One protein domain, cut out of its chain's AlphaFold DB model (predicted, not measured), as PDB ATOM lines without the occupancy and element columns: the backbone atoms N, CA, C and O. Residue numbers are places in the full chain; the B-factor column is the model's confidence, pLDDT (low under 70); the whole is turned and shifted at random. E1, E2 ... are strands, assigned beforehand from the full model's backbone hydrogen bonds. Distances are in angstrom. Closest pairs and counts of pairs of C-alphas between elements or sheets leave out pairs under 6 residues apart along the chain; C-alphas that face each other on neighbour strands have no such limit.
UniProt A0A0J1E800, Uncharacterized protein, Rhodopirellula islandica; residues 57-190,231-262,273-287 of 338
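What this domain is: This is residues 57 to 190, 231 to 262 and 273 to 287 of the 338 residues of an uncharacterized protein of Rhodopirellula islandica (UniProt A0A0J1E800). A large, twisted sheet of eight strands is faced by two small three-stranded sheets: E8, E9 and E10 cross its long strands E7, E11 and E12, while E2, E3 and E6 partly face it toward E1, E4 and E5. The printed part has 181 residues, no named helix and fourteen named strands in the order E1 to E14, with 102 residues in them; the class is all strand. The large sheet is branched, with antiparallel neighbour pairs; the small sheets, in the orders E2 E3 E6 and E8 E9 E10, are antiparallel. The whole is compact, with a radius of gyration of the C-alphas of 16.5 A and spans of 51 by 36 by 32 A.

Where its parts are: E1, residues 57 to 60, begins at C-alpha 57 (-40.411, -1.544, -11.977). E2 is residues 70 to 72, E3 75 to 80, E4 85 to 87, E5 96 to 100 and E6 104 to 106. E7, residues 123 to 132, is 26.9 A long and bends by 52 degrees at residue 129. E8 is residues 139 to 146. E9, residues 151 to 166, is 24.3 A long and E10, residues 172 to 185, 16.7 A; they bend by 115 degrees at residue 159 and 132 degrees at residue 176. E11, residues 231 to 241, is 28.8 A long and E12, residues 244 to 254, 31.7 A. E13, residues 275 to 278, runs on into E14, residues 280 to 283, which ends at C-alpha 283 (-45.826, -2.152, -11.261).

How they stand to each other: In the large sheet, E12 lies on one side of E7 (N 126 and O 249, 2.9 A), E13 (N 277 and O 131, 3.3 A) and E14 (N 125 and O 283, 2.9 A) on the other. The edge strands of this sheet are E11, the neighbour of E12 (N 246 and O 238, 3.3 A), E1, the neighbour of E14 (N 57 and O 282, 2.8 A), and E4, the neighbour of E5 (N 87 and O 96, 2.9 A); E5 is also the neighbour of E13 (N 99 and O 276, 2.8 A). The three sheets form a stack of sheets, face to face in turn. E8, E9 and E10 form a meander, each strand the antiparallel neighbour of the one before (N 141 and O 156, 2.8 A; N 157 and O 182, 2.8 A); their strands stand at 79 degrees to those of the large sheet, and the closest C-alphas of E10 and E12 are those of Gly 183 and Ala 249, 6.8 A. E3 is the inner strand between E2 (N 77 and O 70, 2.8 A) and E6 (N 78 and O 106, 2.8 A); this sheet's strands stand at 42 degrees to those of the large sheet, and the closest C-alphas of E1 and E2 are those of Phe 59 and Gly 72, 4.6 A.

The domain as a whole: The two farthest C-alphas, those of Asp 65 and Glu 169, are 52.8 A apart. Residues 191 to 230 and 263 to 272 are not printed; the gaps are 18.5 A from C-alpha 190 to 231 and 28.2 A from C-alpha 262 to 273. Of the links printed whole, E6 to E7, 16 residues, is long. The mean pLDDT of the printed part is 80.0; it is under 70 at residues 187 to 190, 231 to 244, 253 to 262 and 273 to 287.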
ATOM      1  N   ILE A  57     -41.586  -1.670 -12.843       94.31
ATOM      2  CA  ILE A  57     -40.411  -1.544 -11.977       94.31
ATOM      3  C   ILE A  57     -39.420  -2.659 -12.290       94.31
ATOM      4  O   ILE A  57     -38.232  -2.391 -12.420       94.31
ATOM      5  N   ALA A  58     -39.911  -3.890 -12.424       93.94
ATOM      6  CA  ALA A  58     -39.092  -5.068 -12.673       93.94
ATOM      7  C   ALA A  58     -39.844  -6.088 -13.534       93.94
ATOM      8  O   ALA A  58     -41.083  -6.140 -13.513       93.94
ATOM      9  N   PHE A  59     -39.079  -6.890 -14.272       93.88
ATOM     10  CA  PHE A  59     -39.555  -8.018 -15.065       93.88
ATOM     11  C   PHE A  59     -38.480  -9.089 -15.154       93.88
ATOM     12  O   PHE A  59     -37.389  -8.789 -15.618       93.88
ATOM     13  N   TRP A  60     -38.799 -10.311 -14.738       94.75
ATOM     14  CA  TRP A  60     -37.898 -11.459 -14.842       94.75
ATOM     15  C   TRP A  60     -38.481 -12.479 -15.805       94.75
ATOM     16  O   TRP A  60     -39.613 -12.911 -15.598       94.75
ATOM     17  N   ASP A  61     -37.717 -12.875 -16.816       93.94
ATOM     18  CA  ASP A  61     -38.078 -13.917 -17.782       93.94
ATOM     19  C   ASP A  61     -37.361 -15.253 -17.521       93.94
ATOM     20  O   ASP A  61     -37.753 -16.263 -18.097       93.94
ATOM     21  N   PHE A  62     -36.365 -15.278 -16.628       94.94
ATOM     22  CA  PHE A  62     -35.616 -16.464 -16.198       94.94
ATOM     23  C   PHE A  62     -34.849 -17.187 -17.314       94.94
ATOM     24  O   PHE A  62     -34.735 -18.417 -17.309       94.94
ATOM     25  N   GLN A  63     -34.295 -16.428 -18.262       94.75
ATOM     26  CA  GLN A  63     -33.512 -17.003 -19.360       94.75
ATOM     27  C   GLN A  63     -32.065 -17.343 -18.986       94.75
ATOM     28  O   GLN A  63     -31.401 -18.026 -19.756       94.75
ATOM     29  N   GLU A  64     -31.557 -16.926 -17.828       95.94
ATOM     30  CA  GLU A  64     -30.171 -17.194 -17.428       95.94
ATOM     31  C   GLU A  64     -29.940 -18.671 -17.042       95.94
ATOM     32  O   GLU A  64     -30.884 -19.440 -16.831       95.94
ATOM     33  N   ASP A  65     -28.688 -19.114 -16.943       97.00
ATOM     34  CA  ASP A  65     -28.386 -20.492 -16.539       97.00
ATOM     35  C   ASP A  65     -28.546 -20.697 -15.016       97.00
ATOM     36  O   ASP A  65     -28.418 -19.743 -14.241       97.00
ATOM     37  N   PRO A  66     -28.830 -21.926 -14.542       97.69
ATOM     38  CA  PRO A  66     -28.866 -22.237 -13.111       97.69
ATOM     39  C   PRO A  66     -27.591 -21.798 -12.376       97.69
ATOM     40  O   PRO A  66     -26.485 -21.963 -12.885       97.69
ATOM     41  N   GLY A  67     -27.732 -21.262 -11.162       97.12
ATOM     42  CA  GLY A  67     -26.617 -20.751 -10.359       97.12
ATOM     43  C   GLY A  67     -26.202 -19.316 -10.694       97.12
ATOM     44  O   GLY A  67     -25.365 -18.744  -9.992       97.12
ATOM     45  N   THR A  68     -26.794 -18.703 -11.721       97.25
ATOM     46  CA  THR A  68     -26.549 -17.299 -12.064       97.25
ATOM     47  C   THR A  68     -27.616 -16.379 -11.465       97.25
ATOM     48  O   THR A  68     -28.735 -16.787 -11.144       97.25
ATOM     49  N   ARG A  69     -27.259 -15.104 -11.266       96.44
ATOM     50  CA  ARG A  69     -28.206 -14.085 -10.789       96.44
ATOM     51  C   ARG A  69     -29.232 -13.790 -11.879       96.44
ATOM     52  O   ARG A  69     -28.847 -13.607 -13.028       96.44
ATOM     53  N   ARG A  70     -30.512 -13.680 -11.507       95.12
ATOM     54  CA  ARG A  70     -31.600 -13.400 -12.463       95.12
ATOM     55  C   ARG A  70     -31.881 -11.914 -12.524       95.12
ATOM     56  O   ARG A  70     -32.228 -11.315 -11.500       95.12
ATOM     57  N   ARG A  71     -31.731 -11.317 -13.696       94.62
ATOM     58  CA  ARG A  71     -31.871  -9.877 -13.888       94.62
ATOM     59  C   ARG A  71     -33.307  -9.530 -14.248       94.62
ATOM     60  O   ARG A  71     -33.943 -10.193 -15.056       94.62
ATOM     61  N   GLY A  72     -33.812  -8.460 -13.649       90.69
ATOM     62  CA  GLY A  72     -35.100  -7.897 -14.018       90.69
ATOM     63  C   GLY A  72     -35.127  -6.396 -13.814       90.69
ATOM     64  O   GLY A  72     -35.433  -5.916 -12.726       90.69
ATOM     65  N   GLY A  73     -34.784  -5.653 -14.866       90.00
ATOM     66  CA  GLY A  73     -34.459  -4.230 -14.755       90.00
ATOM     67  C   GLY A  73     -33.185  -4.027 -13.931       90.00
ATOM     68  O   GLY A  73     -32.188  -4.715 -14.150       90.00
ATOM     69  N   ASP A  74     -33.246  -3.130 -12.948       93.38
ATOM     70  CA  ASP A  74     -32.125  -2.807 -12.047       93.38
ATOM     71  C   ASP A  74     -31.954  -3.815 -10.893       93.38
ATOM     72  O   ASP A  74     -31.122  -3.629 -10.003       93.38
ATOM     73  N   PHE A  75     -32.773  -4.869 -10.865       95.38
ATOM     74  CA  PHE A  75     -32.852  -5.808  -9.752       95.38
ATOM     75  C   PHE A  75     -32.269  -7.166 -10.123       95.38
ATOM     76  O   PHE A  75     -32.527  -7.700 -11.202       95.38
ATOM     77  N   GLU A  76     -31.538  -7.759  -9.182       95.56
ATOM     78  CA  GLU A  76     -30.959  -9.091  -9.326       95.56
ATOM     79  C   GLU A  76     -31.491 -10.023  -8.243       95.56
ATOM     80  O   GLU A  76     -31.306  -9.781  -7.045       95.56
ATOM     81  N   LEU A  77     -32.126 -11.108  -8.677       96.94
ATOM     82  CA  LEU A  77     -32.526 -12.205  -7.813       96.94
ATOM     83  C   LEU A  77     -31.347 -13.150  -7.584       96.94
ATOM     84  O   LEU A  77     -30.630 -13.522  -8.515       96.94
ATOM     85  N   VAL A  78     -31.181 -13.560  -6.332       97.00
ATOM     86  CA  VAL A  78     -30.198 -14.549  -5.890       97.00
ATOM     87  C   VAL A  78     -30.922 -15.849  -5.583       97.00
ATOM     88  O   VAL A  78     -31.888 -15.858  -4.820       97.00
ATOM     89  N   GLU A  79     -30.442 -16.943  -6.159       97.31
ATOM     90  CA  GLU A  79     -30.949 -18.287  -5.888       97.31
ATOM     91  C   GLU A  79     -30.639 -18.694  -4.441       97.31
ATOM     92  O   GLU A  79     -29.549 -18.445  -3.921       97.31
ATOM     93  N   GLN A  80     -31.625 -19.278  -3.768       96.69
ATOM     94  CA  GLN A  80     -31.525 -19.746  -2.390       96.69
ATOM     95  C   GLN A  80     -31.844 -21.235  -2.342       96.69
ATOM     96  O   GLN A  80     -32.740 -21.708  -3.041       96.69
ATOM     97  N   HIS A  81     -31.121 -21.952  -1.479       95.88
ATOM     98  CA  HIS A  81     -31.156 -23.416  -1.382       95.88
ATOM     99  C   HIS A  81     -30.712 -24.124  -2.670       95.88
ATOM    100  O   HIS A  81     -31.325 -25.080  -3.142       95.88
ATOM    101  N   GLY A  82     -29.579 -23.660  -3.195       96.44
ATOM    102  CA  GLY A  82     -28.898 -24.252  -4.342       96.44
ATOM    103  C   GLY A  82     -29.407 -23.739  -5.691       96.44
ATOM    104  O   GLY A  82     -30.312 -22.904  -5.729       96.44
ATOM    105  N   PRO A  83     -28.808 -24.226  -6.792       97.38
ATOM    106  CA  PRO A  83     -29.169 -23.793  -8.132       97.38
ATOM    107  C   PRO A  83     -30.636 -24.081  -8.472       97.38
ATOM    108  O   PRO A  83     -31.139 -25.182  -8.221       97.38
ATOM    109  N   ILE A  84     -31.309 -23.110  -9.084       96.81
ATOM    110  CA  ILE A  84     -32.686 -23.249  -9.568       96.81
ATOM    111  C   ILE A  84     -32.637 -23.663 -11.037       96.81
ATOM    112  O   ILE A  84     -32.084 -22.967 -11.892       96.81
ATOM    113  N   LYS A  85     -33.194 -24.844 -11.324       96.56
ATOM    114  CA  LYS A  85     -33.161 -25.445 -12.658       96.56
ATOM    115  C   LYS A  85     -33.990 -24.620 -13.642       96.56
ATOM    116  O   LYS A  85     -34.970 -23.983 -13.281       96.56
ATOM    117  N   ARG A  86     -33.599 -24.674 -14.909       96.12
ATOM    118  CA  ARG A  86     -34.327 -24.110 -16.040       96.12
ATOM    119  C   ARG A  86     -35.039 -25.228 -16.810       96.12
ATOM    120  O   ARG A  86     -34.481 -26.321 -16.919       96.12
ATOM    121  N   VAL A  87     -36.228 -24.978 -17.360       95.75
ATOM    122  CA  VAL A  87     -36.837 -25.879 -18.362       95.75
ATOM    123  C   VAL A  87     -37.379 -25.143 -19.562       95.75
ATOM    124  O   VAL A  87     -37.705 -23.966 -19.476       95.75
ATOM    125  N   GLU A  88     -37.525 -25.892 -20.645       94.81
ATOM    126  CA  GLU A  88     -38.037 -25.476 -21.948       94.81
ATOM    127  C   GLU A  88     -39.572 -25.376 -21.967       94.81
ATOM    128  O   GLU A  88     -40.256 -26.107 -22.677       94.81
ATOM    129  N   ASP A  89     -40.126 -24.512 -21.118       91.38
ATOM    130  CA  ASP A  89     -41.574 -24.236 -21.026       91.38
ATOM    131  C   ASP A  89     -41.810 -22.738 -20.744       91.38
ATOM    132  O   ASP A  89     -42.677 -22.338 -19.963       91.38
ATOM    133  N   GLY A  90     -40.941 -21.893 -21.309       90.50
ATOM    134  CA  GLY A  90     -40.984 -20.444 -21.156       90.50
ATOM    135  C   GLY A  90     -42.027 -19.771 -22.045       90.50
ATOM    136  O   GLY A  90     -42.289 -20.186 -23.169       90.50
ATOM    137  N   ILE A  91     -42.614 -18.680 -21.545       88.62
ATOM    138  CA  ILE A  91     -43.588 -17.870 -22.305       88.62
ATOM    139  C   ILE A  91     -42.934 -16.650 -22.950       88.62
ATOM    140  O   ILE A  91     -43.312 -16.248 -24.048       88.62
ATOM    141  N   PHE A  92     -41.946 -16.063 -22.273       87.75
ATOM    142  CA  PHE A  92     -41.215 -14.876 -22.733       87.75
ATOM    143  C   PHE A  92     -39.810 -15.196 -23.252       87.75
ATOM    144  O   PHE A  92     -38.965 -14.321 -23.398       87.75
ATOM    145  N   GLY A  93     -39.588 -16.461 -23.578       90.94
ATOM    146  CA  GLY A  93     -38.349 -17.027 -24.082       90.94
ATOM    147  C   GLY A  93     -38.469 -18.549 -24.076       90.94
ATOM    148  O   GLY A  93     -39.508 -19.061 -23.656       90.94
ATOM    149  N   PRO A  94     -37.446 -19.286 -24.526       93.38
ATOM    150  CA  PRO A  94     -37.468 -20.745 -24.487       93.38
ATOM    151  C   PRO A  94     -37.648 -21.297 -23.069       93.38
ATOM    152  O   PRO A  94     -38.168 -22.397 -22.907       93.38
ATOM    153  N   TYR A  95     -37.259 -20.541 -22.039       95.31
ATOM    154  CA  TYR A  95     -37.077 -21.095 -20.709       95.31
ATOM    155  C   TYR A  95     -37.954 -20.515 -19.586       95.31
ATOM    156  O   TYR A  95     -38.398 -19.371 -19.653       95.31
ATOM    157  N   ALA A  96     -38.151 -21.303 -18.523       95.12
ATOM    158  CA  ALA A  96     -38.733 -20.903 -17.239       95.12
ATOM    159  C   ALA A  96     -37.941 -21.500 -16.057       95.12
ATOM    160  O   ALA A  96     -37.267 -22.522 -16.207       95.12
ATOM    161  N   ALA A  97     -38.041 -20.895 -14.869       95.88
ATOM    162  CA  ALA A  97     -37.393 -21.387 -13.646       95.88
ATOM    163  C   ALA A  97     -38.216 -22.483 -12.939       95.88
ATOM    164  O   ALA A  97     -39.399 -22.279 -12.695       95.88
ATOM    165  N   GLU A  98     -37.586 -23.600 -12.561       95.69
ATOM    166  CA  GLU A  98     -38.147 -24.725 -11.795       95.69
ATOM    167  C   GLU A  98     -37.820 -24.585 -10.306       95.69
ATOM    168  O   GLU A  98     -36.731 -24.949  -9.862       95.69
ATOM    169  N   LEU A  99     -38.756 -24.102  -9.501       95.06
ATOM    170  CA  LEU A  99     -38.581 -24.034  -8.055       95.06
ATOM    171  C   LEU A  99     -39.001 -25.348  -7.412       95.06
ATOM    172  O   LEU A  99     -40.183 -25.698  -7.444       95.06
ATOM    173  N   LYS A 100     -38.055 -26.047  -6.775       93.00
ATOM    174  CA  LYS A 100     -38.381 -27.159  -5.879       93.00
ATOM    175  C   LYS A 100     -38.818 -26.663  -4.500       93.00
ATOM    176  O   LYS A 100     -38.529 -25.531  -4.108       93.00
ATOM    177  N   ARG A 101     -39.482 -27.524  -3.721       90.69
ATOM    178  CA  ARG A 101     -39.788 -27.241  -2.308       90.69
ATOM    179  C   ARG A 101     -38.522 -26.793  -1.567       90.69
ATOM    180  O   ARG A 101     -37.504 -27.475  -1.604       90.69
ATOM    181  N   GLY A 102     -38.612 -25.657  -0.879       91.69
ATOM    182  CA  GLY A 102     -37.496 -25.077  -0.131       91.69
ATOM    183  C   GLY A 102     -36.533 -24.233  -0.966       91.69
ATOM    184  O   GLY A 102     -35.665 -23.608  -0.376       91.69
ATOM    185  N   GLN A 103     -36.691 -24.155  -2.290       95.50
ATOM    186  CA  GLN A 103     -35.957 -23.203  -3.124       95.50
ATOM    187  C   GLN A 103     -36.746 -21.908  -3.285       95.50
ATOM    188  O   GLN A 103     -37.977 -21.913  -3.345       95.50
ATOM    189  N   TRP A 104     -36.035 -20.787  -3.372       95.88
ATOM    190  CA  TRP A 104     -36.631 -19.495  -3.695       95.88
ATOM    191  C   TRP A 104     -35.600 -18.537  -4.276       95.88
ATOM    192  O   TRP A 104     -34.392 -18.744  -4.187       95.88
ATOM    193  N   PHE A 105     -36.099 -17.447  -4.839       96.88
ATOM    194  CA  PHE A 105     -35.290 -16.303  -5.220       96.88
ATOM    195  C   PHE A 105     -35.374 -15.219  -4.148       96.88
ATOM    196  O   PHE A 105     -36.449 -14.963  -3.600       96.88
ATOM    197  N   SER A 106     -34.261 -14.552  -3.855       96.12
ATOM    198  CA  SER A 106     -34.220 -13.449  -2.894       96.12
ATOM    199  C   SER A 106     -33.549 -12.206  -3.473       96.12
ATOM    200  O   SER A 106     -32.681 -12.288  -4.338       96.12
ATOM    201  N   ILE A 107     -33.939 -11.040  -2.964       95.94
ATOM    202  CA  ILE A 107     -33.218  -9.780  -3.160       95.94
ATOM    203  C   ILE A 107     -32.804  -9.297  -1.767       95.94
ATOM    204  O   ILE A 107     -33.676  -9.198  -0.893       95.94
ATOM    205  N   PRO A 108     -31.513  -8.998  -1.522       93.81
ATOM    206  CA  PRO A 108     -31.096  -8.373  -0.272       93.81
ATOM    207  C   PRO A 108     -31.875  -7.079  -0.031       93.81
ATOM    208  O   PRO A 108     -32.150  -6.323  -0.963       93.81
ATOM    209  N   ARG A 109     -32.272  -6.817   1.215       89.69
ATOM    210  CA  ARG A 109     -33.258  -5.764   1.502       89.69
ATOM    211  C   ARG A 109     -32.748  -4.370   1.134       89.69
ATOM    212  O   ARG A 109     -33.511  -3.548   0.633       89.69
ATOM    213  N   GLU A 110     -31.465  -4.133   1.348       93.88
ATOM    214  CA  GLU A 110     -30.726  -2.933   0.964       93.88
ATOM    215  C   GLU A 110     -30.697  -2.697  -0.555       93.88
ATOM    216  O   GLU A 110     -30.502  -1.570  -0.996       93.88
ATOM    217  N   LYS A 111     -30.971  -3.734  -1.358       95.38
ATOM    218  CA  LYS A 111     -31.038  -3.676  -2.826       95.38
ATOM    219  C   LYS A 111     -32.466  -3.608  -3.378       95.38
ATOM    220  O   LYS A 111     -32.649  -3.676  -4.589       95.38
ATOM    221  N   LEU A 112     -33.490  -3.475  -2.528       92.56
ATOM    222  CA  LEU A 112     -34.877  -3.420  -3.006       92.56
ATOM    223  C   LEU A 112     -35.194  -2.149  -3.796       92.56
ATOM    224  O   LEU A 112     -36.072  -2.200  -4.649       92.56
ATOM    225  N   GLY A 113     -34.536  -1.017  -3.523       95.12
ATOM    226  CA  GLY A 113     -34.760   0.242  -4.242       95.12
ATOM    227  C   GLY A 113     -36.250   0.556  -4.446       95.12
ATOM    228  O   GLY A 113     -37.014   0.652  -3.485       95.12
ATOM    229  N   ARG A 114     -36.679   0.646  -5.714       94.75
ATOM    230  CA  ARG A 114     -38.076   0.930  -6.103       94.75
ATOM    231  C   ARG A 114     -39.075  -0.196  -5.779       94.75
ATOM    232  O   ARG A 114     -40.271   0.068  -5.783       94.75
ATOM    233  N   LEU A 115     -38.622  -1.418  -5.481       93.94
ATOM    234  CA  LEU A 115     -39.475  -2.523  -5.014       93.94
ATOM    235  C   LEU A 115     -39.853  -2.400  -3.529       93.94
ATOM    236  O   LEU A 115     -40.741  -3.107  -3.065       93.94
ATOM    237  N   ASN A 116     -39.216  -1.504  -2.768       93.75
ATOM    238  CA  ASN A 116     -39.541  -1.256  -1.361       93.75
ATOM    239  C   ASN A 116     -40.830  -0.415  -1.214       93.75
ATOM    240  O   ASN A 116     -40.810   0.694  -0.681       93.75
ATOM    241  N   ILE A 117     -41.957  -0.927  -1.708       90.75
ATOM    242  CA  ILE A 117     -43.246  -0.223  -1.765       90.75
ATOM    243  C   ILE A 117     -44.014  -0.451  -0.456       90.75
ATOM    244  O   ILE A 117     -44.341  -1.580  -0.098       90.75
ATOM    245  N   HIS A 118     -44.305   0.628   0.270       88.56
ATOM    246  CA  HIS A 118     -45.007   0.598   1.556       88.56
ATOM    247  C   HIS A 118     -45.684   1.948   1.843       88.56
ATOM    248  O   HIS A 118     -45.388   2.945   1.192       88.56
ATOM    249  N   GLY A 119     -46.597   1.975   2.817       86.94
ATOM    250  CA  GLY A 119     -47.306   3.189   3.238       86.94
ATOM    251  C   GLY A 119     -48.825   3.118   3.042       86.94
ATOM    252  O   GLY A 119     -49.349   2.095   2.598       86.94
ATOM    253  N   PRO A 120     -49.566   4.163   3.451       83.75
ATOM    254  CA  PRO A 120     -51.022   4.229   3.299       83.75
ATOM    255  C   PRO A 120     -51.469   4.337   1.838       83.75
ATOM    256  O   PRO A 120     -52.460   3.718   1.489       83.75
ATOM    257  N   GLU A 121     -50.695   5.027   1.000       85.94
ATOM    258  CA  GLU A 121     -50.991   5.273  -0.423       85.94
ATOM    259  C   GLU A 121     -50.258   4.296  -1.361       85.94
ATOM    260  O   GLU A 121     -50.047   4.572  -2.542       85.94
ATOM    261  N   ALA A 122     -49.769   3.178  -0.819       86.94
ATOM    262  CA  ALA A 122     -49.019   2.202  -1.590       86.94
ATOM    263  C   ALA A 122     -49.948   1.428  -2.534       86.94
ATOM    264  O   ALA A 122     -50.849   0.713  -2.092       86.94
ATOM    265  N   GLU A 123     -49.669   1.521  -3.833       89.75
ATOM    266  CA  GLU A 123     -50.273   0.681  -4.865       89.75
ATOM    267  C   GLU A 123     -49.206  -0.213  -5.495       89.75
ATOM    268  O   GLU A 123     -48.171   0.267  -5.981       89.75
ATOM    269  N   VAL A 124     -49.488  -1.515  -5.537       89.94
ATOM    270  CA  VAL A 124     -48.640  -2.498  -6.211       89.94
ATOM    271  C   VAL A 124     -49.491  -3.418  -7.073       89.94
ATOM    272  O   VAL A 124     -50.551  -3.892  -6.672       89.94
ATOM    273  N   THR A 125     -49.031  -3.674  -8.293       91.44
ATOM    274  CA  THR A 125     -49.552  -4.766  -9.117       91.44
ATOM    275  C   THR A 125     -48.462  -5.801  -9.280       91.44
ATOM    276  O   THR A 125     -47.370  -5.465  -9.736       91.44
ATOM    277  N   VAL A 126     -48.775  -7.039  -8.917       90.00
ATOM    278  CA  VAL A 126     -47.921  -8.200  -9.144       90.00
ATOM    279  C   VAL A 126     -48.605  -9.081 -10.177       90.00
ATOM    280  O   VAL A 126     -49.756  -9.486  -9.994       90.00
ATOM    281  N   VAL A 127     -47.903  -9.361 -11.269       90.50
ATOM    282  CA  VAL A 127     -48.348 -10.313 -12.290       90.50
ATOM    283  C   VAL A 127     -47.375 -11.470 -12.324       90.50
ATOM    284  O   VAL A 127     -46.171 -11.239 -12.403       90.50
ATOM    285  N   ALA A 128     -47.896 -12.687 -12.286       89.88
ATOM    286  CA  ALA A 128     -47.099 -13.889 -12.418       89.88
ATOM    287  C   ALA A 128     -47.802 -14.910 -13.299       89.88
ATOM    288  O   ALA A 128     -49.019 -15.068 -13.224       89.88
ATOM    289  N   TRP A 129     -47.039 -15.627 -14.113       89.56
ATOM    290  CA  TRP A 129     -47.530 -16.852 -14.729       89.56
ATOM    291  C   TRP A 129     -46.935 -18.028 -14.018       89.56
ATOM    292  O   TRP A 129     -45.718 -18.099 -13.846       89.56
ATOM    293  N   ILE A 130     -47.810 -18.928 -13.602       90.62
ATOM    294  CA  ILE A 130     -47.414 -20.036 -12.762       90.62
ATOM    295  C   ILE A 130     -48.012 -21.296 -13.325       90.62
ATOM    296  O   ILE A 130     -49.209 -21.375 -13.606       90.62
ATOM    297  N   LYS A 131     -47.150 -22.296 -13.426       91.06
ATOM    298  CA  LYS A 131     -47.561 -23.671 -13.618       91.06
ATOM    299  C   LYS A 131     -47.323 -24.424 -12.325       91.06
ATOM    300  O   LYS A 131     -46.215 -24.443 -11.785       91.06
ATOM    301  N   ARG A 132     -48.396 -24.977 -11.771       89.88
ATOM    302  CA  ARG A 132     -48.376 -25.575 -10.433       89.88
ATOM    303  C   ARG A 132     -48.329 -27.084 -10.506       89.88
ATOM    304  O   ARG A 132     -49.055 -27.700 -11.284       89.88
ATOM    305  N   GLN A 133     -47.527 -27.673  -9.625       87.81
ATOM    306  CA  GLN A 133     -47.487 -29.125  -9.454       87.81
ATOM    307  C   GLN A 133     -47.939 -29.602  -8.077       87.81
ATOM    308  O   GLN A 133     -48.278 -30.771  -7.934       87.81
ATOM    309  N   SER A 134     -47.999 -28.713  -7.083       87.44
ATOM    310  CA  SER A 134     -48.480 -29.030  -5.737       87.44
ATOM    311  C   SER A 134     -49.635 -28.116  -5.344       87.44
ATOM    312  O   SER A 134     -49.623 -26.925  -5.663       87.44
ATOM    313  N   THR A 135     -50.607 -28.680  -4.624       87.06
ATOM    314  CA  THR A 135     -51.728 -27.961  -3.996       87.06
ATOM    315  C   THR A 135     -51.492 -27.722  -2.503       87.06
ATOM    316  O   THR A 135     -52.451 -27.611  -1.739       87.06
ATOM    317  N   GLU A 136     -50.232 -27.740  -2.061       89.19
ATOM    318  CA  GLU A 136     -49.870 -27.346  -0.701       89.19
ATOM    319  C   GLU A 136     -50.375 -25.938  -0.396       89.19
ATOM    320  O   GLU A 136     -50.403 -25.056  -1.259       89.19
ATOM    321  N   SER A 137     -50.781 -25.742   0.854       89.06
ATOM    322  CA  SER A 137     -51.316 -24.463   1.287       89.06
ATOM    323  C   SER A 137     -50.223 -23.417   1.486       89.06
ATOM    324  O   SER A 137     -49.122 -23.763   1.907       89.06
ATOM    325  N   TRP A 138     -50.575 -22.142   1.318       87.50
ATOM    326  CA  TRP A 138     -49.725 -20.983   1.624       87.50
ATOM    327  C   TRP A 138     -48.432 -20.921   0.805       87.50
ATOM    328  O   TRP A 138     -47.359 -20.608   1.319       87.50
ATOM    329  N   GLN A 139     -48.537 -21.176  -0.497       91.62
ATOM    330  CA  GLN A 139     -47.412 -21.031  -1.416       91.62
ATOM    331  C   GLN A 139     -47.195 -19.545  -1.731       91.62
ATOM    332  O   GLN A 139     -48.027 -18.910  -2.382       91.62
ATOM    333  N   ALA A 140     -46.084 -18.983  -1.250       92.62
ATOM    334  CA  ALA A 140     -45.659 -17.629  -1.590       92.62
ATOM    335  C   ALA A 140     -45.121 -17.597  -3.022       92.62
ATOM    336  O   ALA A 140     -44.239 -18.375  -3.377       92.62
ATOM    337  N   ILE A 141     -45.652 -16.688  -3.831       93.88
ATOM    338  CA  ILE A 141     -45.235 -16.505  -5.220       93.88
ATOM    339  C   ILE A 141     -44.207 -15.383  -5.319       93.88
ATOM    340  O   ILE A 141     -43.154 -15.533  -5.928       93.88
ATOM    341  N   ALA A 142     -44.554 -14.219  -4.769       94.62
ATOM    342  CA  ALA A 142     -43.877 -12.976  -5.097       94.62
ATOM    343  C   ALA A 142     -44.194 -11.892  -4.073       94.62
ATOM    344  O   ALA A 142     -45.364 -11.608  -3.826       94.62
ATOM    345  N   GLY A 143     -43.182 -11.224  -3.527       94.00
ATOM    346  CA  GLY A 143     -43.424 -10.092  -2.644       94.00
ATOM    347  C   GLY A 143     -42.226  -9.657  -1.825       94.00
ATOM    348  O   GLY A 143     -41.183 -10.306  -1.809       94.00
ATOM    349  N   VAL A 144     -42.420  -8.565  -1.091       93.75
ATOM    350  CA  VAL A 144     -41.527  -8.148  -0.013       93.75
ATOM    351  C   VAL A 144     -42.172  -8.570   1.303       93.75
ATOM    352  O   VAL A 144     -43.014  -7.872   1.879       93.75
ATOM    353  N   TRP A 145     -41.778  -9.756   1.766       90.94
ATOM    354  CA  TRP A 145     -42.364 -10.393   2.939       90.94
ATOM    355  C   TRP A 145     -41.299 -10.836   3.939       90.94
ATOM    356  O   TRP A 145     -40.505 -11.732   3.670       90.94
ATOM    357  N   GLY A 146     -41.290 -10.212   5.117       87.69
ATOM    358  CA  GLY A 146     -40.447 -10.615   6.240       87.69
ATOM    359  C   GLY A 146     -41.282 -10.930   7.473       87.69
ATOM    360  O   GLY A 146     -41.560 -10.023   8.259       87.69
ATOM    361  N   GLU A 147     -41.636 -12.204   7.655       82.62
ATOM    362  CA  GLU A 147     -42.486 -12.674   8.759       82.62
ATOM    363  C   GLU A 147     -41.840 -12.411  10.127       82.62
ATOM    364  O   GLU A 147     -42.381 -11.672  10.949       82.62
ATOM    365  N   THR A 148     -40.633 -12.943  10.336       81.19
ATOM    366  CA  THR A 148     -39.923 -12.936  11.626       81.19
ATOM    367  C   THR A 148     -39.612 -11.531  12.131       81.19
ATOM    368  O   THR A 148     -39.672 -11.264  13.324       81.19
ATOM    369  N   ARG A 149     -39.289 -10.611  11.216       79.88
ATOM    370  CA  ARG A 149     -38.868  -9.242  11.554       79.88
ATOM    371  C   ARG A 149     -40.016  -8.236  11.516       79.88
ATOM    372  O   ARG A 149     -39.749  -7.042  11.565       79.88
ATOM    373  N   ARG A 150     -41.267  -8.693  11.353       84.44
ATOM    374  CA  ARG A 150     -42.449  -7.826  11.176       84.44
ATOM    375  C   ARG A 150     -42.288  -6.825  10.018       84.44
ATOM    376  O   ARG A 150     -42.878  -5.752  10.021       84.44
ATOM    377  N   LYS A 151     -41.501  -7.185   8.995       85.81
ATOM    378  CA  LYS A 151     -41.236  -6.373   7.788       85.81
ATOM    379  C   LYS A 151     -42.075  -6.872   6.615       85.81
ATOM    380  O   LYS A 151     -41.565  -7.104   5.521       85.81
ATOM    381  N   ARG A 152     -43.361  -7.103   6.865       88.94
ATOM    382  CA  ARG A 152     -44.328  -7.469   5.833       88.94
ATOM    383  C   ARG A 152     -44.715  -6.203   5.075       88.94
ATOM    384  O   ARG A 152     -44.980  -5.183   5.705       88.94
ATOM    385  N   GLN A 153     -44.721  -6.252   3.749       91.25
ATOM    386  CA  GLN A 153     -45.175  -5.130   2.922       91.25
ATOM    387  C   GLN A 153     -46.279  -5.593   1.999       91.25
ATOM    388  O   GLN A 153     -47.438  -5.279   2.236       91.25
ATOM    389  N   TYR A 154     -45.927  -6.397   1.005       93.06
ATOM    390  CA  TYR A 154     -46.882  -7.004   0.097       93.06
ATOM    391  C   TYR A 154     -46.403  -8.396  -0.292       93.06
ATOM    392  O   TYR A 154     -45.198  -8.627  -0.415       93.06
ATOM    393  N   CYS A 155     -47.329  -9.328  -0.481       92.94
ATOM    394  CA  CYS A 155     -47.015 -10.652  -0.994       92.94
ATOM    395  C   CYS A 155     -48.216 -11.266  -1.707       92.94
ATOM    396  O   CYS A 155     -49.355 -11.158  -1.253       92.94
ATOM    397  N   LEU A 156     -47.941 -11.895  -2.842       92.75
ATOM    398  CA  LEU A 156     -48.866 -12.718  -3.591       92.75
ATOM    399  C   LEU A 156     -48.679 -14.168  -3.166       92.75
ATOM    400  O   LEU A 156     -47.571 -14.703  -3.214       92.75
ATOM    401  N   PHE A 157     -49.778 -14.804  -2.804       92.12
ATOM    402  CA  PHE A 157     -49.824 -16.194  -2.401       92.12
ATOM    403  C   PHE A 157     -50.878 -16.948  -3.215       92.12
ATOM    404  O   PHE A 157     -51.815 -16.370  -3.779       92.12
ATOM    405  N   VAL A 158     -50.757 -18.270  -3.222       91.38
ATOM    406  CA  VAL A 158     -51.776 -19.186  -3.736       91.38
ATOM    407  C   VAL A 158     -52.099 -20.247  -2.687       91.38
ATOM    408  O   VAL A 158     -51.274 -20.568  -1.831       91.38
ATOM    409  N   ASP A 159     -53.329 -20.753  -2.735       89.25
ATOM    410  CA  ASP A 159     -53.805 -21.839  -1.875       89.25
ATOM    411  C   ASP A 159     -53.771 -21.524  -0.379       89.25
ATOM    412  O   ASP A 159     -53.258 -22.271   0.446       89.25
ATOM    413  N   GLY A 160     -54.358 -20.397   0.016       87.38
ATOM    414  CA  GLY A 160     -54.575 -20.151   1.439       87.38
ATOM    415  C   GLY A 160     -55.532 -21.196   2.029       87.38
ATOM    416  O   GLY A 160     -56.444 -21.683   1.358       87.38
ATOM    417  N   ALA A 161     -55.364 -21.528   3.308       87.25
ATOM    418  CA  ALA A 161     -56.342 -22.370   3.999       87.25
ATOM    419  C   ALA A 161     -57.679 -21.626   4.151       87.25
ATOM    420  O   ALA A 161     -58.744 -22.148   3.821       87.25
ATOM    421  N   LYS A 162     -57.611 -20.379   4.633       89.00
ATOM    422  CA  LYS A 162     -58.747 -19.474   4.809       89.00
ATOM    423  C   LYS A 162     -58.298 -18.034   4.557       89.00
ATOM    424  O   LYS A 162     -57.173 -17.688   4.911       89.00
ATOM    425  N   ALA A 163     -59.175 -17.204   4.003       86.00
ATOM    426  CA  ALA A 163     -59.004 -15.755   3.961       86.00
ATOM    427  C   ALA A 163     -60.130 -15.087   4.732       86.00
ATOM    428  O   ALA A 163     -61.254 -15.582   4.772       86.00
ATOM    429  N   ALA A 164     -59.777 -13.987   5.380       84.62
ATOM    430  CA  ALA A 164     -60.690 -13.185   6.159       84.62
ATOM    431  C   ALA A 164     -61.269 -12.082   5.270       84.62
ATOM    432  O   ALA A 164     -60.512 -11.333   4.653       84.62
ATOM    433  N   TYR A 165     -62.591 -12.005   5.214       84.06
ATOM    434  CA  TYR A 165     -63.338 -10.979   4.504       84.06
ATOM    435  C   TYR A 165     -64.213 -10.243   5.519       84.06
ATOM    436  O   TYR A 165     -64.666 -10.835   6.496       84.06
ATOM    437  N   LEU A 166     -64.392  -8.941   5.320       80.06
ATOM    438  CA  LEU A 166     -65.382  -8.158   6.054       80.06
ATOM    439  C   LEU A 166     -66.724  -8.343   5.346       80.06
ATOM    440  O   LEU A 166     -66.833  -7.994   4.170       80.06
ATOM    441  N   GLU A 167     -67.700  -8.919   6.040       88.12
ATOM    442  CA  GLU A 167     -69.085  -8.993   5.560       88.12
ATOM    443  C   GLU A 167     -69.848  -7.693   5.889       88.12
ATOM    444  O   GLU A 167     -69.300  -6.794   6.534       88.12
ATOM    445  N   GLU A 168     -71.092  -7.559   5.411       82.94
ATOM    446  CA  GLU A 168     -71.883  -6.309   5.439       82.94
ATOM    447  C   GLU A 168     -72.070  -5.716   6.849       82.94
ATOM    448  O   GLU A 168     -72.210  -4.505   7.001       82.94
ATOM    449  N   GLU A 169     -71.965  -6.540   7.891       87.75
ATOM    450  CA  GLU A 169     -72.086  -6.137   9.299       87.75
ATOM    451  C   GLU A 169     -70.740  -5.769   9.955       87.75
ATOM    452  O   GLU A 169     -70.650  -5.589  11.169       87.75
ATOM    453  N   GLY A 170     -69.653  -5.696   9.179       85.19
ATOM    454  CA  GLY A 170     -68.304  -5.463   9.707       85.19
ATOM    455  C   GLY A 170     -67.720  -6.664  10.463       85.19
ATOM    456  O   GLY A 170     -66.647  -6.559  11.062       85.19
ATOM    457  N   VAL A 171     -68.392  -7.818  10.418       84.94
ATOM    458  CA  VAL A 171     -67.897  -9.072  10.988       84.94
ATOM    459  C   VAL A 171     -66.841  -9.665  10.061       84.94
ATOM    460  O   VAL A 171     -67.028  -9.793   8.851       84.94
ATOM    461  N   LEU A 172     -65.701 -10.031  10.644       85.06
ATOM    462  CA  LEU A 172     -64.613 -10.668   9.919       85.06
ATOM    463  C   LEU A 172     -64.878 -12.176   9.787       85.06
ATOM    464  O   LEU A 172     -64.611 -12.943  10.716       85.06
ATOM    465  N   VAL A 173     -65.344 -12.615   8.620       90.62
ATOM    466  CA  VAL A 173     -65.647 -14.025   8.342       90.62
ATOM    467  C   VAL A 173     -64.507 -14.678   7.568       90.62
ATOM    468  O   VAL A 173     -63.912 -14.108   6.651       90.62
ATOM    469  N   ARG A 174     -64.133 -15.895   7.978       89.50
ATOM    470  CA  ARG A 174     -63.051 -16.665   7.351       89.50
ATOM    471  C   ARG A 174     -63.619 -17.676   6.363       89.50
ATOM    472  O   ARG A 174     -64.148 -18.703   6.778       89.50
ATOM    473  N   HIS A 175     -63.397 -17.451   5.073       89.38
ATOM    474  CA  HIS A 175     -63.827 -18.365   4.015       89.38
ATOM    475  C   HIS A 175     -62.668 -19.255   3.562       89.38
ATOM    476  O   HIS A 175     -61.530 -18.780   3.479       89.38
ATOM    477  N   PRO A 176     -62.917 -20.536   3.245       89.62
ATOM    478  CA  PRO A 176     -61.910 -21.384   2.623       89.62
ATOM    479  C   PRO A 176     -61.525 -20.823   1.247       89.62
ATOM    480  O   PRO A 176     -62.388 -20.505   0.431       89.62
ATOM    481  N   ILE A 177     -60.222 -20.716   0.974       88.19
ATOM    482  CA  ILE A 177     -59.696 -20.172  -0.295       88.19
ATOM    483  C   ILE A 177     -58.731 -21.134  -0.997       88.19
ATOM    484  O   ILE A 177     -57.777 -20.727  -1.662       88.19
ATOM    485  N   ARG A 178     -59.013 -22.434  -0.882       87.81
ATOM    486  CA  ARG A 178     -58.286 -23.470  -1.615       87.81
ATOM    487  C   ARG A 178     -58.411 -23.240  -3.124       87.81
ATOM    488  O   ARG A 178     -59.482 -22.907  -3.628       87.81
ATOM    489  N   ASN A 179     -57.309 -23.431  -3.834       85.75
ATOM    490  CA  ASN A 179     -57.100 -23.170  -5.255       85.75
ATOM    491  C   ASN A 179     -57.394 -21.723  -5.669       85.75
ATOM    492  O   ASN A 179     -57.700 -21.463  -6.832       85.75
ATOM    493  N   ARG A 180     -57.320 -20.771  -4.727       87.44
ATOM    494  CA  ARG A 180     -57.469 -19.346  -5.016       87.44
ATOM    495  C   ARG A 180     -56.174 -18.597  -4.770       87.44
ATOM    496  O   ARG A 180     -55.374 -18.912  -3.885       87.44
ATOM    497  N   VAL A 181     -56.006 -17.562  -5.573       86.81
ATOM    498  CA  VAL A 181     -54.987 -16.540  -5.383       86.81
ATOM    499  C   VAL A 181     -55.417 -15.631  -4.239       86.81
ATOM    500  O   VAL A 181     -56.601 -15.340  -4.094       86.81
ATOM    501  N   HIS A 182     -54.461 -15.162  -3.446       87.69
ATOM    502  CA  HIS A 182     -54.707 -14.128  -2.452       87.69
ATOM    503  C   HIS A 182     -53.486 -13.217  -2.318       87.69
ATOM    504  O   HIS A 182     -52.342 -13.660  -2.374       87.69
ATOM    505  N   GLY A 183     -53.739 -11.920  -2.182       86.00
ATOM    506  CA  GLY A 183     -52.716 -10.923  -1.893       86.00
ATOM    507  C   GLY A 183     -52.794 -10.496  -0.437       86.00
ATOM    508  O   GLY A 183     -53.888 -10.366   0.109       86.00
ATOM    509  N   HIS A 184     -51.647 -10.248   0.184       83.00
ATOM    510  CA  HIS A 184     -51.574  -9.578   1.477       83.00
ATOM    511  C   HIS A 184     -50.813  -8.272   1.313       83.00
ATOM    512  O   HIS A 184     -49.727  -8.281   0.737       83.00
ATOM    513  N   VAL A 185     -51.365  -7.173   1.827       81.81
ATOM    514  CA  VAL A 185     -50.642  -5.915   2.028       81.81
ATOM    515  C   VAL A 185     -50.693  -5.597   3.507       81.81
ATOM    516  O   VAL A 185     -51.765  -5.470   4.097       81.81
ATOM    517  N   SER A 186     -49.525  -5.487   4.124       79.62
ATOM    518  CA  SER A 186     -49.427  -5.145   5.533       79.62
ATOM    519  C   SER A 186     -49.460  -3.638   5.726       79.62
ATOM    520  O   SER A 186     -48.967  -2.861   4.905       79.62
ATOM    521  N   ALA A 187     -50.044  -3.213   6.845       67.38
ATOM    522  CA  ALA A 187     -49.875  -1.848   7.303       67.38
ATOM    523  C   ALA A 187     -48.373  -1.558   7.485       67.38
ATOM    524  O   ALA A 187     -47.628  -2.477   7.843       67.38
ATOM    525  N   PRO A 188     -47.920  -0.315   7.227       62.38
ATOM    526  CA  PRO A 188     -46.547   0.043   7.536       62.38
ATOM    527  C   PRO A 188     -46.274  -0.317   9.002       62.38
ATOM    528  O   PRO A 188     -47.175  -0.151   9.837       62.38
ATOM    529  N   PRO A 189     -45.078  -0.846   9.316       60.09
ATOM    530  CA  PRO A 189     -44.691  -1.019  10.704       60.09
ATOM    531  C   PRO A 189     -44.910   0.322  11.402       60.09
ATOM    532  O   PRO A 189     -44.542   1.364  10.859       60.09
ATOM    533  N   ARG A 190     -45.585   0.312  12.557       57.12
ATOM    534  CA  ARG A 190     -45.601   1.506  13.401       57.12
ATOM    535  C   ARG A 190     -44.140   1.797  13.705       57.12
ATOM    536  O   ARG A 190     -43.460   0.907  14.213       57.12
ATOM    537  N   ILE A 231     -58.778  -3.469   1.735       49.44
ATOM    538  CA  ILE A 231     -57.917  -3.811   0.601       49.44
ATOM    539  C   ILE A 231     -58.856  -4.280  -0.505       49.44
ATOM    540  O   ILE A 231     -59.470  -5.342  -0.392       49.44
ATOM    541  N   ARG A 232     -58.999  -3.485  -1.570       46.28
ATOM    542  CA  ARG A 232     -59.760  -3.914  -2.746       46.28
ATOM    543  C   ARG A 232     -58.860  -4.801  -3.591       46.28
ATOM    544  O   ARG A 232     -57.806  -4.380  -4.061       46.28
ATOM    545  N   TRP A 233     -59.291  -6.044  -3.774       50.47
ATOM    546  CA  TRP A 233     -58.578  -7.021  -4.576       50.47
ATOM    547  C   TRP A 233     -59.356  -7.326  -5.847       50.47
ATOM    548  O   TRP A 233     -60.498  -7.779  -5.805       50.47
ATOM    549  N   HIS A 234     -58.701  -7.107  -6.980       53.44
ATOM    550  CA  HIS A 234     -59.133  -7.641  -8.259       53.44
ATOM    551  C   HIS A 234     -58.131  -8.716  -8.657       53.44
ATOM    552  O   HIS A 234     -56.968  -8.403  -8.926       53.44
ATOM    553  N   SER A 235     -58.582  -9.969  -8.700       50.31
ATOM    554  CA  SER A 235     -57.901 -10.976  -9.504       50.31
ATOM    555  C   SER A 235     -58.790 -11.478 -10.613       50.31
ATOM    556  O   SER A 235     -60.009 -11.598 -10.481       50.31
ATOM    557  N   GLN A 236     -58.127 -11.795 -11.709       52.62
ATOM    558  CA  GLN A 236     -58.665 -12.638 -12.747       52.62
ATOM    559  C   GLN A 236     -57.721 -13.823 -12.870       52.62
ATOM    560  O   GLN A 236     -56.508 -13.650 -12.983       52.62
ATOM    561  N   ILE A 237     -58.291 -15.020 -12.804       54.59
ATOM    562  CA  ILE A 237     -57.603 -16.255 -13.157       54.59
ATOM    563  C   ILE A 237     -58.071 -16.584 -14.567       54.59
ATOM    564  O   ILE A 237     -59.236 -16.916 -14.775       54.59
ATOM    565  N   HIS A 238     -57.164 -16.476 -15.531       49.62
ATOM    566  CA  HIS A 238     -57.386 -17.001 -16.872       49.62
ATOM    567  C   HIS A 238     -56.623 -18.321 -16.979       49.62
ATOM    568  O   HIS A 238     -55.402 -18.342 -16.831       49.62
ATOM    569  N   SER A 239     -57.351 -19.421 -17.171       44.81
ATOM    570  CA  SER A 239     -56.799 -20.778 -17.226       44.81
ATOM    571  C   SER A 239     -57.430 -21.544 -18.383       44.81
ATOM    572  O   SER A 239     -58.656 -21.639 -18.447       44.81
ATOM    573  N   ALA A 240     -56.599 -22.168 -19.218       43.91
ATOM    574  CA  ALA A 240     -57.036 -23.209 -20.152       43.91
ATOM    575  C   ALA A 240     -57.119 -24.593 -19.472       43.91
ATOM    576  O   ALA A 240     -57.897 -25.446 -19.891       43.91
ATOM    577  N   THR A 241     -56.356 -24.816 -18.390       56.84
ATOM    578  CA  THR A 241     -56.368 -26.047 -17.580       56.84
ATOM    579  C   THR A 241     -56.101 -25.724 -16.103       56.84
ATOM    580  O   THR A 241     -55.431 -24.744 -15.798       56.84
ATOM    581  N   ARG A 242     -56.531 -26.584 -15.159       60.09
ATOM    582  CA  ARG A 242     -56.315 -26.384 -13.701       60.09
ATOM    583  C   ARG A 242     -54.841 -26.197 -13.274       60.09
ATOM    584  O   ARG A 242     -54.604 -25.926 -12.100       60.09
ATOM    585  N   LYS A 243     -53.866 -26.397 -14.170       65.12
ATOM    586  CA  LYS A 243     -52.429 -26.384 -13.862       65.12
ATOM    587  C   LYS A 243     -51.690 -25.144 -14.369       65.12
ATOM    588  O   LYS A 243     -50.676 -24.815 -13.760       65.12
ATOM    589  N   ASP A 244     -52.218 -24.453 -15.382       69.75
ATOM    590  CA  ASP A 244     -51.569 -23.305 -16.027       69.75
ATOM    591  C   ASP A 244     -52.466 -22.072 -15.937       69.75
ATOM    592  O   ASP A 244     -53.595 -22.077 -16.443       69.75
ATOM    593  N   PHE A 245     -51.981 -21.010 -15.295       75.56
ATOM    594  CA  PHE A 245     -52.761 -19.786 -15.191       75.56
ATOM    595  C   PHE A 245     -51.919 -18.519 -15.077       75.56
ATOM    596  O   PHE A 245     -50.872 -18.470 -14.428       75.56
ATOM    597  N   LEU A 246     -52.455 -17.461 -15.688       75.38
ATOM    598  CA  LEU A 246     -52.011 -16.094 -15.475       75.38
ATOM    599  C   LEU A 246     -52.648 -15.563 -14.192       75.38
ATOM    600  O   LEU A 246     -53.873 -15.544 -14.049       75.38
ATOM    601  N   MET A 247     -51.806 -15.098 -13.278       75.94
ATOM    602  CA  MET A 247     -52.209 -14.438 -12.047       75.94
ATOM    603  C   MET A 247     -51.932 -12.951 -12.166       75.94
ATOM    604  O   MET A 247     -50.785 -12.528 -12.284       75.94
ATOM    605  N   VAL A 248     -52.986 -12.149 -12.073       75.62
ATOM    606  CA  VAL A 248     -52.880 -10.698 -11.915       75.62
ATOM    607  C   VAL A 248     -53.458 -10.350 -10.556       75.62
ATOM    608  O   VAL A 248     -54.625 -10.633 -10.291       75.62
ATOM    609  N   ALA A 249     -52.647  -9.745  -9.693       74.38
ATOM    610  CA  ALA A 249     -53.104  -9.200  -8.426       74.38
ATOM    611  C   ALA A 249     -52.763  -7.715  -8.366       74.38
ATOM    612  O   ALA A 249     -51.594  -7.332  -8.298       74.38
ATOM    613  N   ARG A 250     -53.803  -6.880  -8.368       77.81
ATOM    614  CA  ARG A 250     -53.680  -5.474  -7.991       77.81
ATOM    615  C   ARG A 250     -54.002  -5.341  -6.510       77.81
ATOM    616  O   ARG A 250     -55.031  -5.843  -6.058       77.81
ATOM    617  N   MET A 251     -53.113  -4.688  -5.776       74.12
ATOM    618  CA  MET A 251     -53.285  -4.403  -4.363       74.12
ATOM    619  C   MET A 251     -53.265  -2.890  -4.169       74.12
ATOM    620  O   MET A 251     -52.270  -2.224  -4.460       74.12
ATOM    621  N   GLU A 252     -54.392  -2.365  -3.706       70.12
ATOM    622  CA  GLU A 252     -54.575  -0.962  -3.360       70.12
ATOM    623  C   GLU A 252     -54.915  -0.883  -1.880       70.12
ATOM    624  O   GLU A 252     -55.727  -1.665  -1.373       70.12
ATOM    625  N   LYS A 253     -54.300   0.073  -1.190       65.75
ATOM    626  CA  LYS A 253     -54.694   0.429   0.163       65.75
ATOM    627  C   LYS A 253     -55.475   1.739   0.107       65.75
ATOM    628  O   LYS A 253     -54.958   2.740  -0.368       65.75
ATOM    629  N   HIS A 254     -56.711   1.727   0.600       50.53
ATOM    630  CA  HIS A 254     -57.501   2.941   0.800       50.53
ATOM    631  C   HIS A 254     -57.514   3.297   2.299       50.53
ATOM    632  O   HIS A 254     -57.849   2.465   3.142       50.53
ATOM    633  N   SER A 255     -57.080   4.516   2.639       42.28
ATOM    634  CA  SER A 255     -57.075   5.098   4.000       42.28
ATOM    635  C   SER A 255     -58.490   5.614   4.374       42.28
ATOM    636  O   SER A 255     -59.196   6.001   3.441       42.28
ATOM    637  N   PRO A 256     -58.937   5.661   5.661       42.09
ATOM    638  CA  PRO A 256     -58.131   5.839   6.872       42.09
ATOM    639  C   PRO A 256     -58.279   4.785   7.993       42.09
ATOM    640  O   PRO A 256     -59.347   4.258   8.272       42.09
ATOM    641  N   SER A 257     -57.140   4.565   8.663       39.16
ATOM    642  CA  SER A 257     -56.901   3.941   9.982       39.16
ATOM    643  C   SER A 257     -57.205   2.451  10.223       39.16
ATOM    644  O   SER A 257     -58.155   2.107  10.895       39.16
ATOM    645  N   GLY A 258     -56.235   1.602   9.867       37.03
ATOM    646  CA  GLY A 258     -55.697   0.504  10.693       37.03
ATOM    647  C   GLY A 258     -56.521  -0.769  10.966       37.03
ATOM    648  O   GLY A 258     -57.361  -0.780  11.849       37.03
ATOM    649  N   LEU A 259     -56.089  -1.908  10.402       27.31
ATOM    650  CA  LEU A 259     -55.914  -3.189  11.119       27.31
ATOM    651  C   LEU A 259     -55.004  -4.135  10.306       27.31
ATOM    652  O   LEU A 259     -55.004  -4.101   9.078       27.31
ATOM    653  N   SER A 260     -54.216  -4.971  10.989       27.97
ATOM    654  CA  SER A 260     -53.299  -5.962  10.398       27.97
ATOM    655  C   SER A 260     -53.774  -7.372  10.749       27.97
ATOM    656  O   SER A 260     -53.907  -7.679  11.929       27.97
ATOM    657  N   ILE A 261     -53.987  -8.246   9.761       22.38
ATOM    658  CA  ILE A 261     -54.300  -9.665  10.006       22.38
ATOM    659  C   ILE A 261     -53.044 -10.501   9.753       22.38
ATOM    660  O   ILE A 261     -52.453 -10.442   8.674       22.38
ATOM    661  N   ALA A 262     -52.630 -11.264  10.763       21.56
ATOM    662  CA  ALA A 262     -51.555 -12.242  10.685       21.56
ATOM    663  C   ALA A 262     -52.104 -13.617  10.302       21.56
ATOM    664  O   ALA A 262     -53.170 -14.020  10.771       21.56
ATOM    665  N   GLU A 273     -41.859 -34.204  -4.040       33.12
ATOM    666  CA  GLU A 273     -41.012 -33.308  -4.825       33.12
ATOM    667  C   GLU A 273     -41.902 -32.295  -5.566       33.12
ATOM    668  O   GLU A 273     -42.353 -32.520  -6.686       33.12
ATOM    669  N   SER A 274     -42.223 -31.183  -4.906       32.06
ATOM    670  CA  SER A 274     -43.029 -30.100  -5.482       32.06
ATOM    671  C   SER A 274     -42.180 -29.271  -6.442       32.06
ATOM    672  O   SER A 274     -41.106 -28.836  -6.037       32.06
ATOM    673  N   ARG A 275     -42.649 -29.031  -7.680       38.09
ATOM    674  CA  ARG A 275     -41.989 -28.130  -8.646       38.09
ATOM    675  C   ARG A 275     -42.944 -27.006  -9.083       38.09
ATOM    676  O   ARG A 275     -44.131 -27.247  -9.310       38.09
ATOM    677  N   ALA A 276     -42.472 -25.768  -9.163       37.66
ATOM    678  CA  ALA A 276     -43.274 -24.609  -9.563       37.66
ATOM    679  C   ALA A 276     -42.510 -23.731 -10.553       37.66
ATOM    680  O   ALA A 276     -41.305 -23.564 -10.421       37.66
ATOM    681  N   TRP A 277     -43.224 -23.146 -11.511       45.31
ATOM    682  CA  TRP A 277     -42.670 -22.214 -12.498       45.31
ATOM    683  C   TRP A 277     -43.203 -20.826 -12.210       45.31
ATOM    684  O   TRP A 277     -44.367 -20.706 -11.842       45.31
ATOM    685  N   SER A 278     -42.408 -19.770 -12.316       40.03
ATOM    686  CA  SER A 278     -42.911 -18.406 -12.112       40.03
ATOM    687  C   SER A 278     -42.189 -17.429 -13.024       40.03
ATOM    688  O   SER A 278     -41.064 -17.693 -13.411       40.03
ATOM    689  N   PHE A 279     -42.834 -16.310 -13.337       49.25
ATOM    690  CA  PHE A 279     -42.229 -15.031 -13.728       49.25
ATOM    691  C   PHE A 279     -42.939 -13.914 -12.967       49.25
ATOM    692  O   PHE A 279     -44.028 -14.148 -12.449       49.25
ATOM    693  N   MET A 280     -42.343 -12.725 -12.845       55.00
ATOM    694  CA  MET A 280     -42.911 -11.645 -12.030       55.00
ATOM    695  C   MET A 280     -42.808 -10.292 -12.739       55.00
ATOM    696  O   MET A 280     -41.732  -9.894 -13.173       55.00
ATOM    697  N   ILE A 281     -43.922  -9.564 -12.823       57.28
ATOM    698  CA  ILE A 281     -43.959  -8.136 -13.166       57.28
ATOM    699  C   ILE A 281     -44.433  -7.386 -11.932       57.28
ATOM    700  O   ILE A 281     -45.510  -7.680 -11.412       57.28
ATOM    701  N   VAL A 282     -43.659  -6.391 -11.497       64.62
ATOM    702  CA  VAL A 282     -44.070  -5.462 -10.438       64.62
ATOM    703  C   VAL A 282     -44.284  -4.082 -11.045       64.62
ATOM    704  O   VAL A 282     -43.393  -3.537 -11.699       64.62
ATOM    705  N   ARG A 283     -45.469  -3.509 -10.828       52.66
ATOM    706  CA  ARG A 283     -45.826  -2.152 -11.261       52.66
ATOM    707  C   ARG A 283     -46.239  -1.314 -10.056       52.66
ATOM    708  O   ARG A 283     -47.002  -1.794  -9.219       52.66
ATOM    709  N   SER A 284     -45.806  -0.056 -10.021       44.72
ATOM    710  CA  SER A 284     -46.353   0.968  -9.120       44.72
ATOM    711  C   SER A 284     -46.937   2.111  -9.947       44.72
ATOM    712  O   SER A 284     -46.417   2.443 -11.017       44.72
ATOM    713  N   ARG A 285     -48.057   2.682  -9.501       53.69
ATOM    714  CA  ARG A 285     -48.737   3.757 -10.226       53.69
ATOM    715  C   ARG A 285     -48.060   5.101  -9.937       53.69
ATOM    716  O   ARG A 285     -47.991   5.529  -8.792       53.69
ATOM    717  N   MET A 286     -47.643   5.807 -10.989       33.34
ATOM    718  CA  MET A 286     -47.461   7.262 -10.939       33.34
ATOM    719  C   MET A 286     -48.833   7.923 -11.122       33.34
ATOM    720  O   MET A 286     -49.567   7.586 -12.058       33.34
ATOM    721  N   ARG A 287     -49.202   8.837 -10.216       35.38
ATOM    722  CA  ARG A 287     -50.385   9.696 -10.377       35.38
ATOM    723  C   ARG A 287     -50.205  10.451 -11.709       35.38
ATOM    724  O   ARG A 287     -49.166  11.075 -11.871       35.38
TER     725      ARG A 287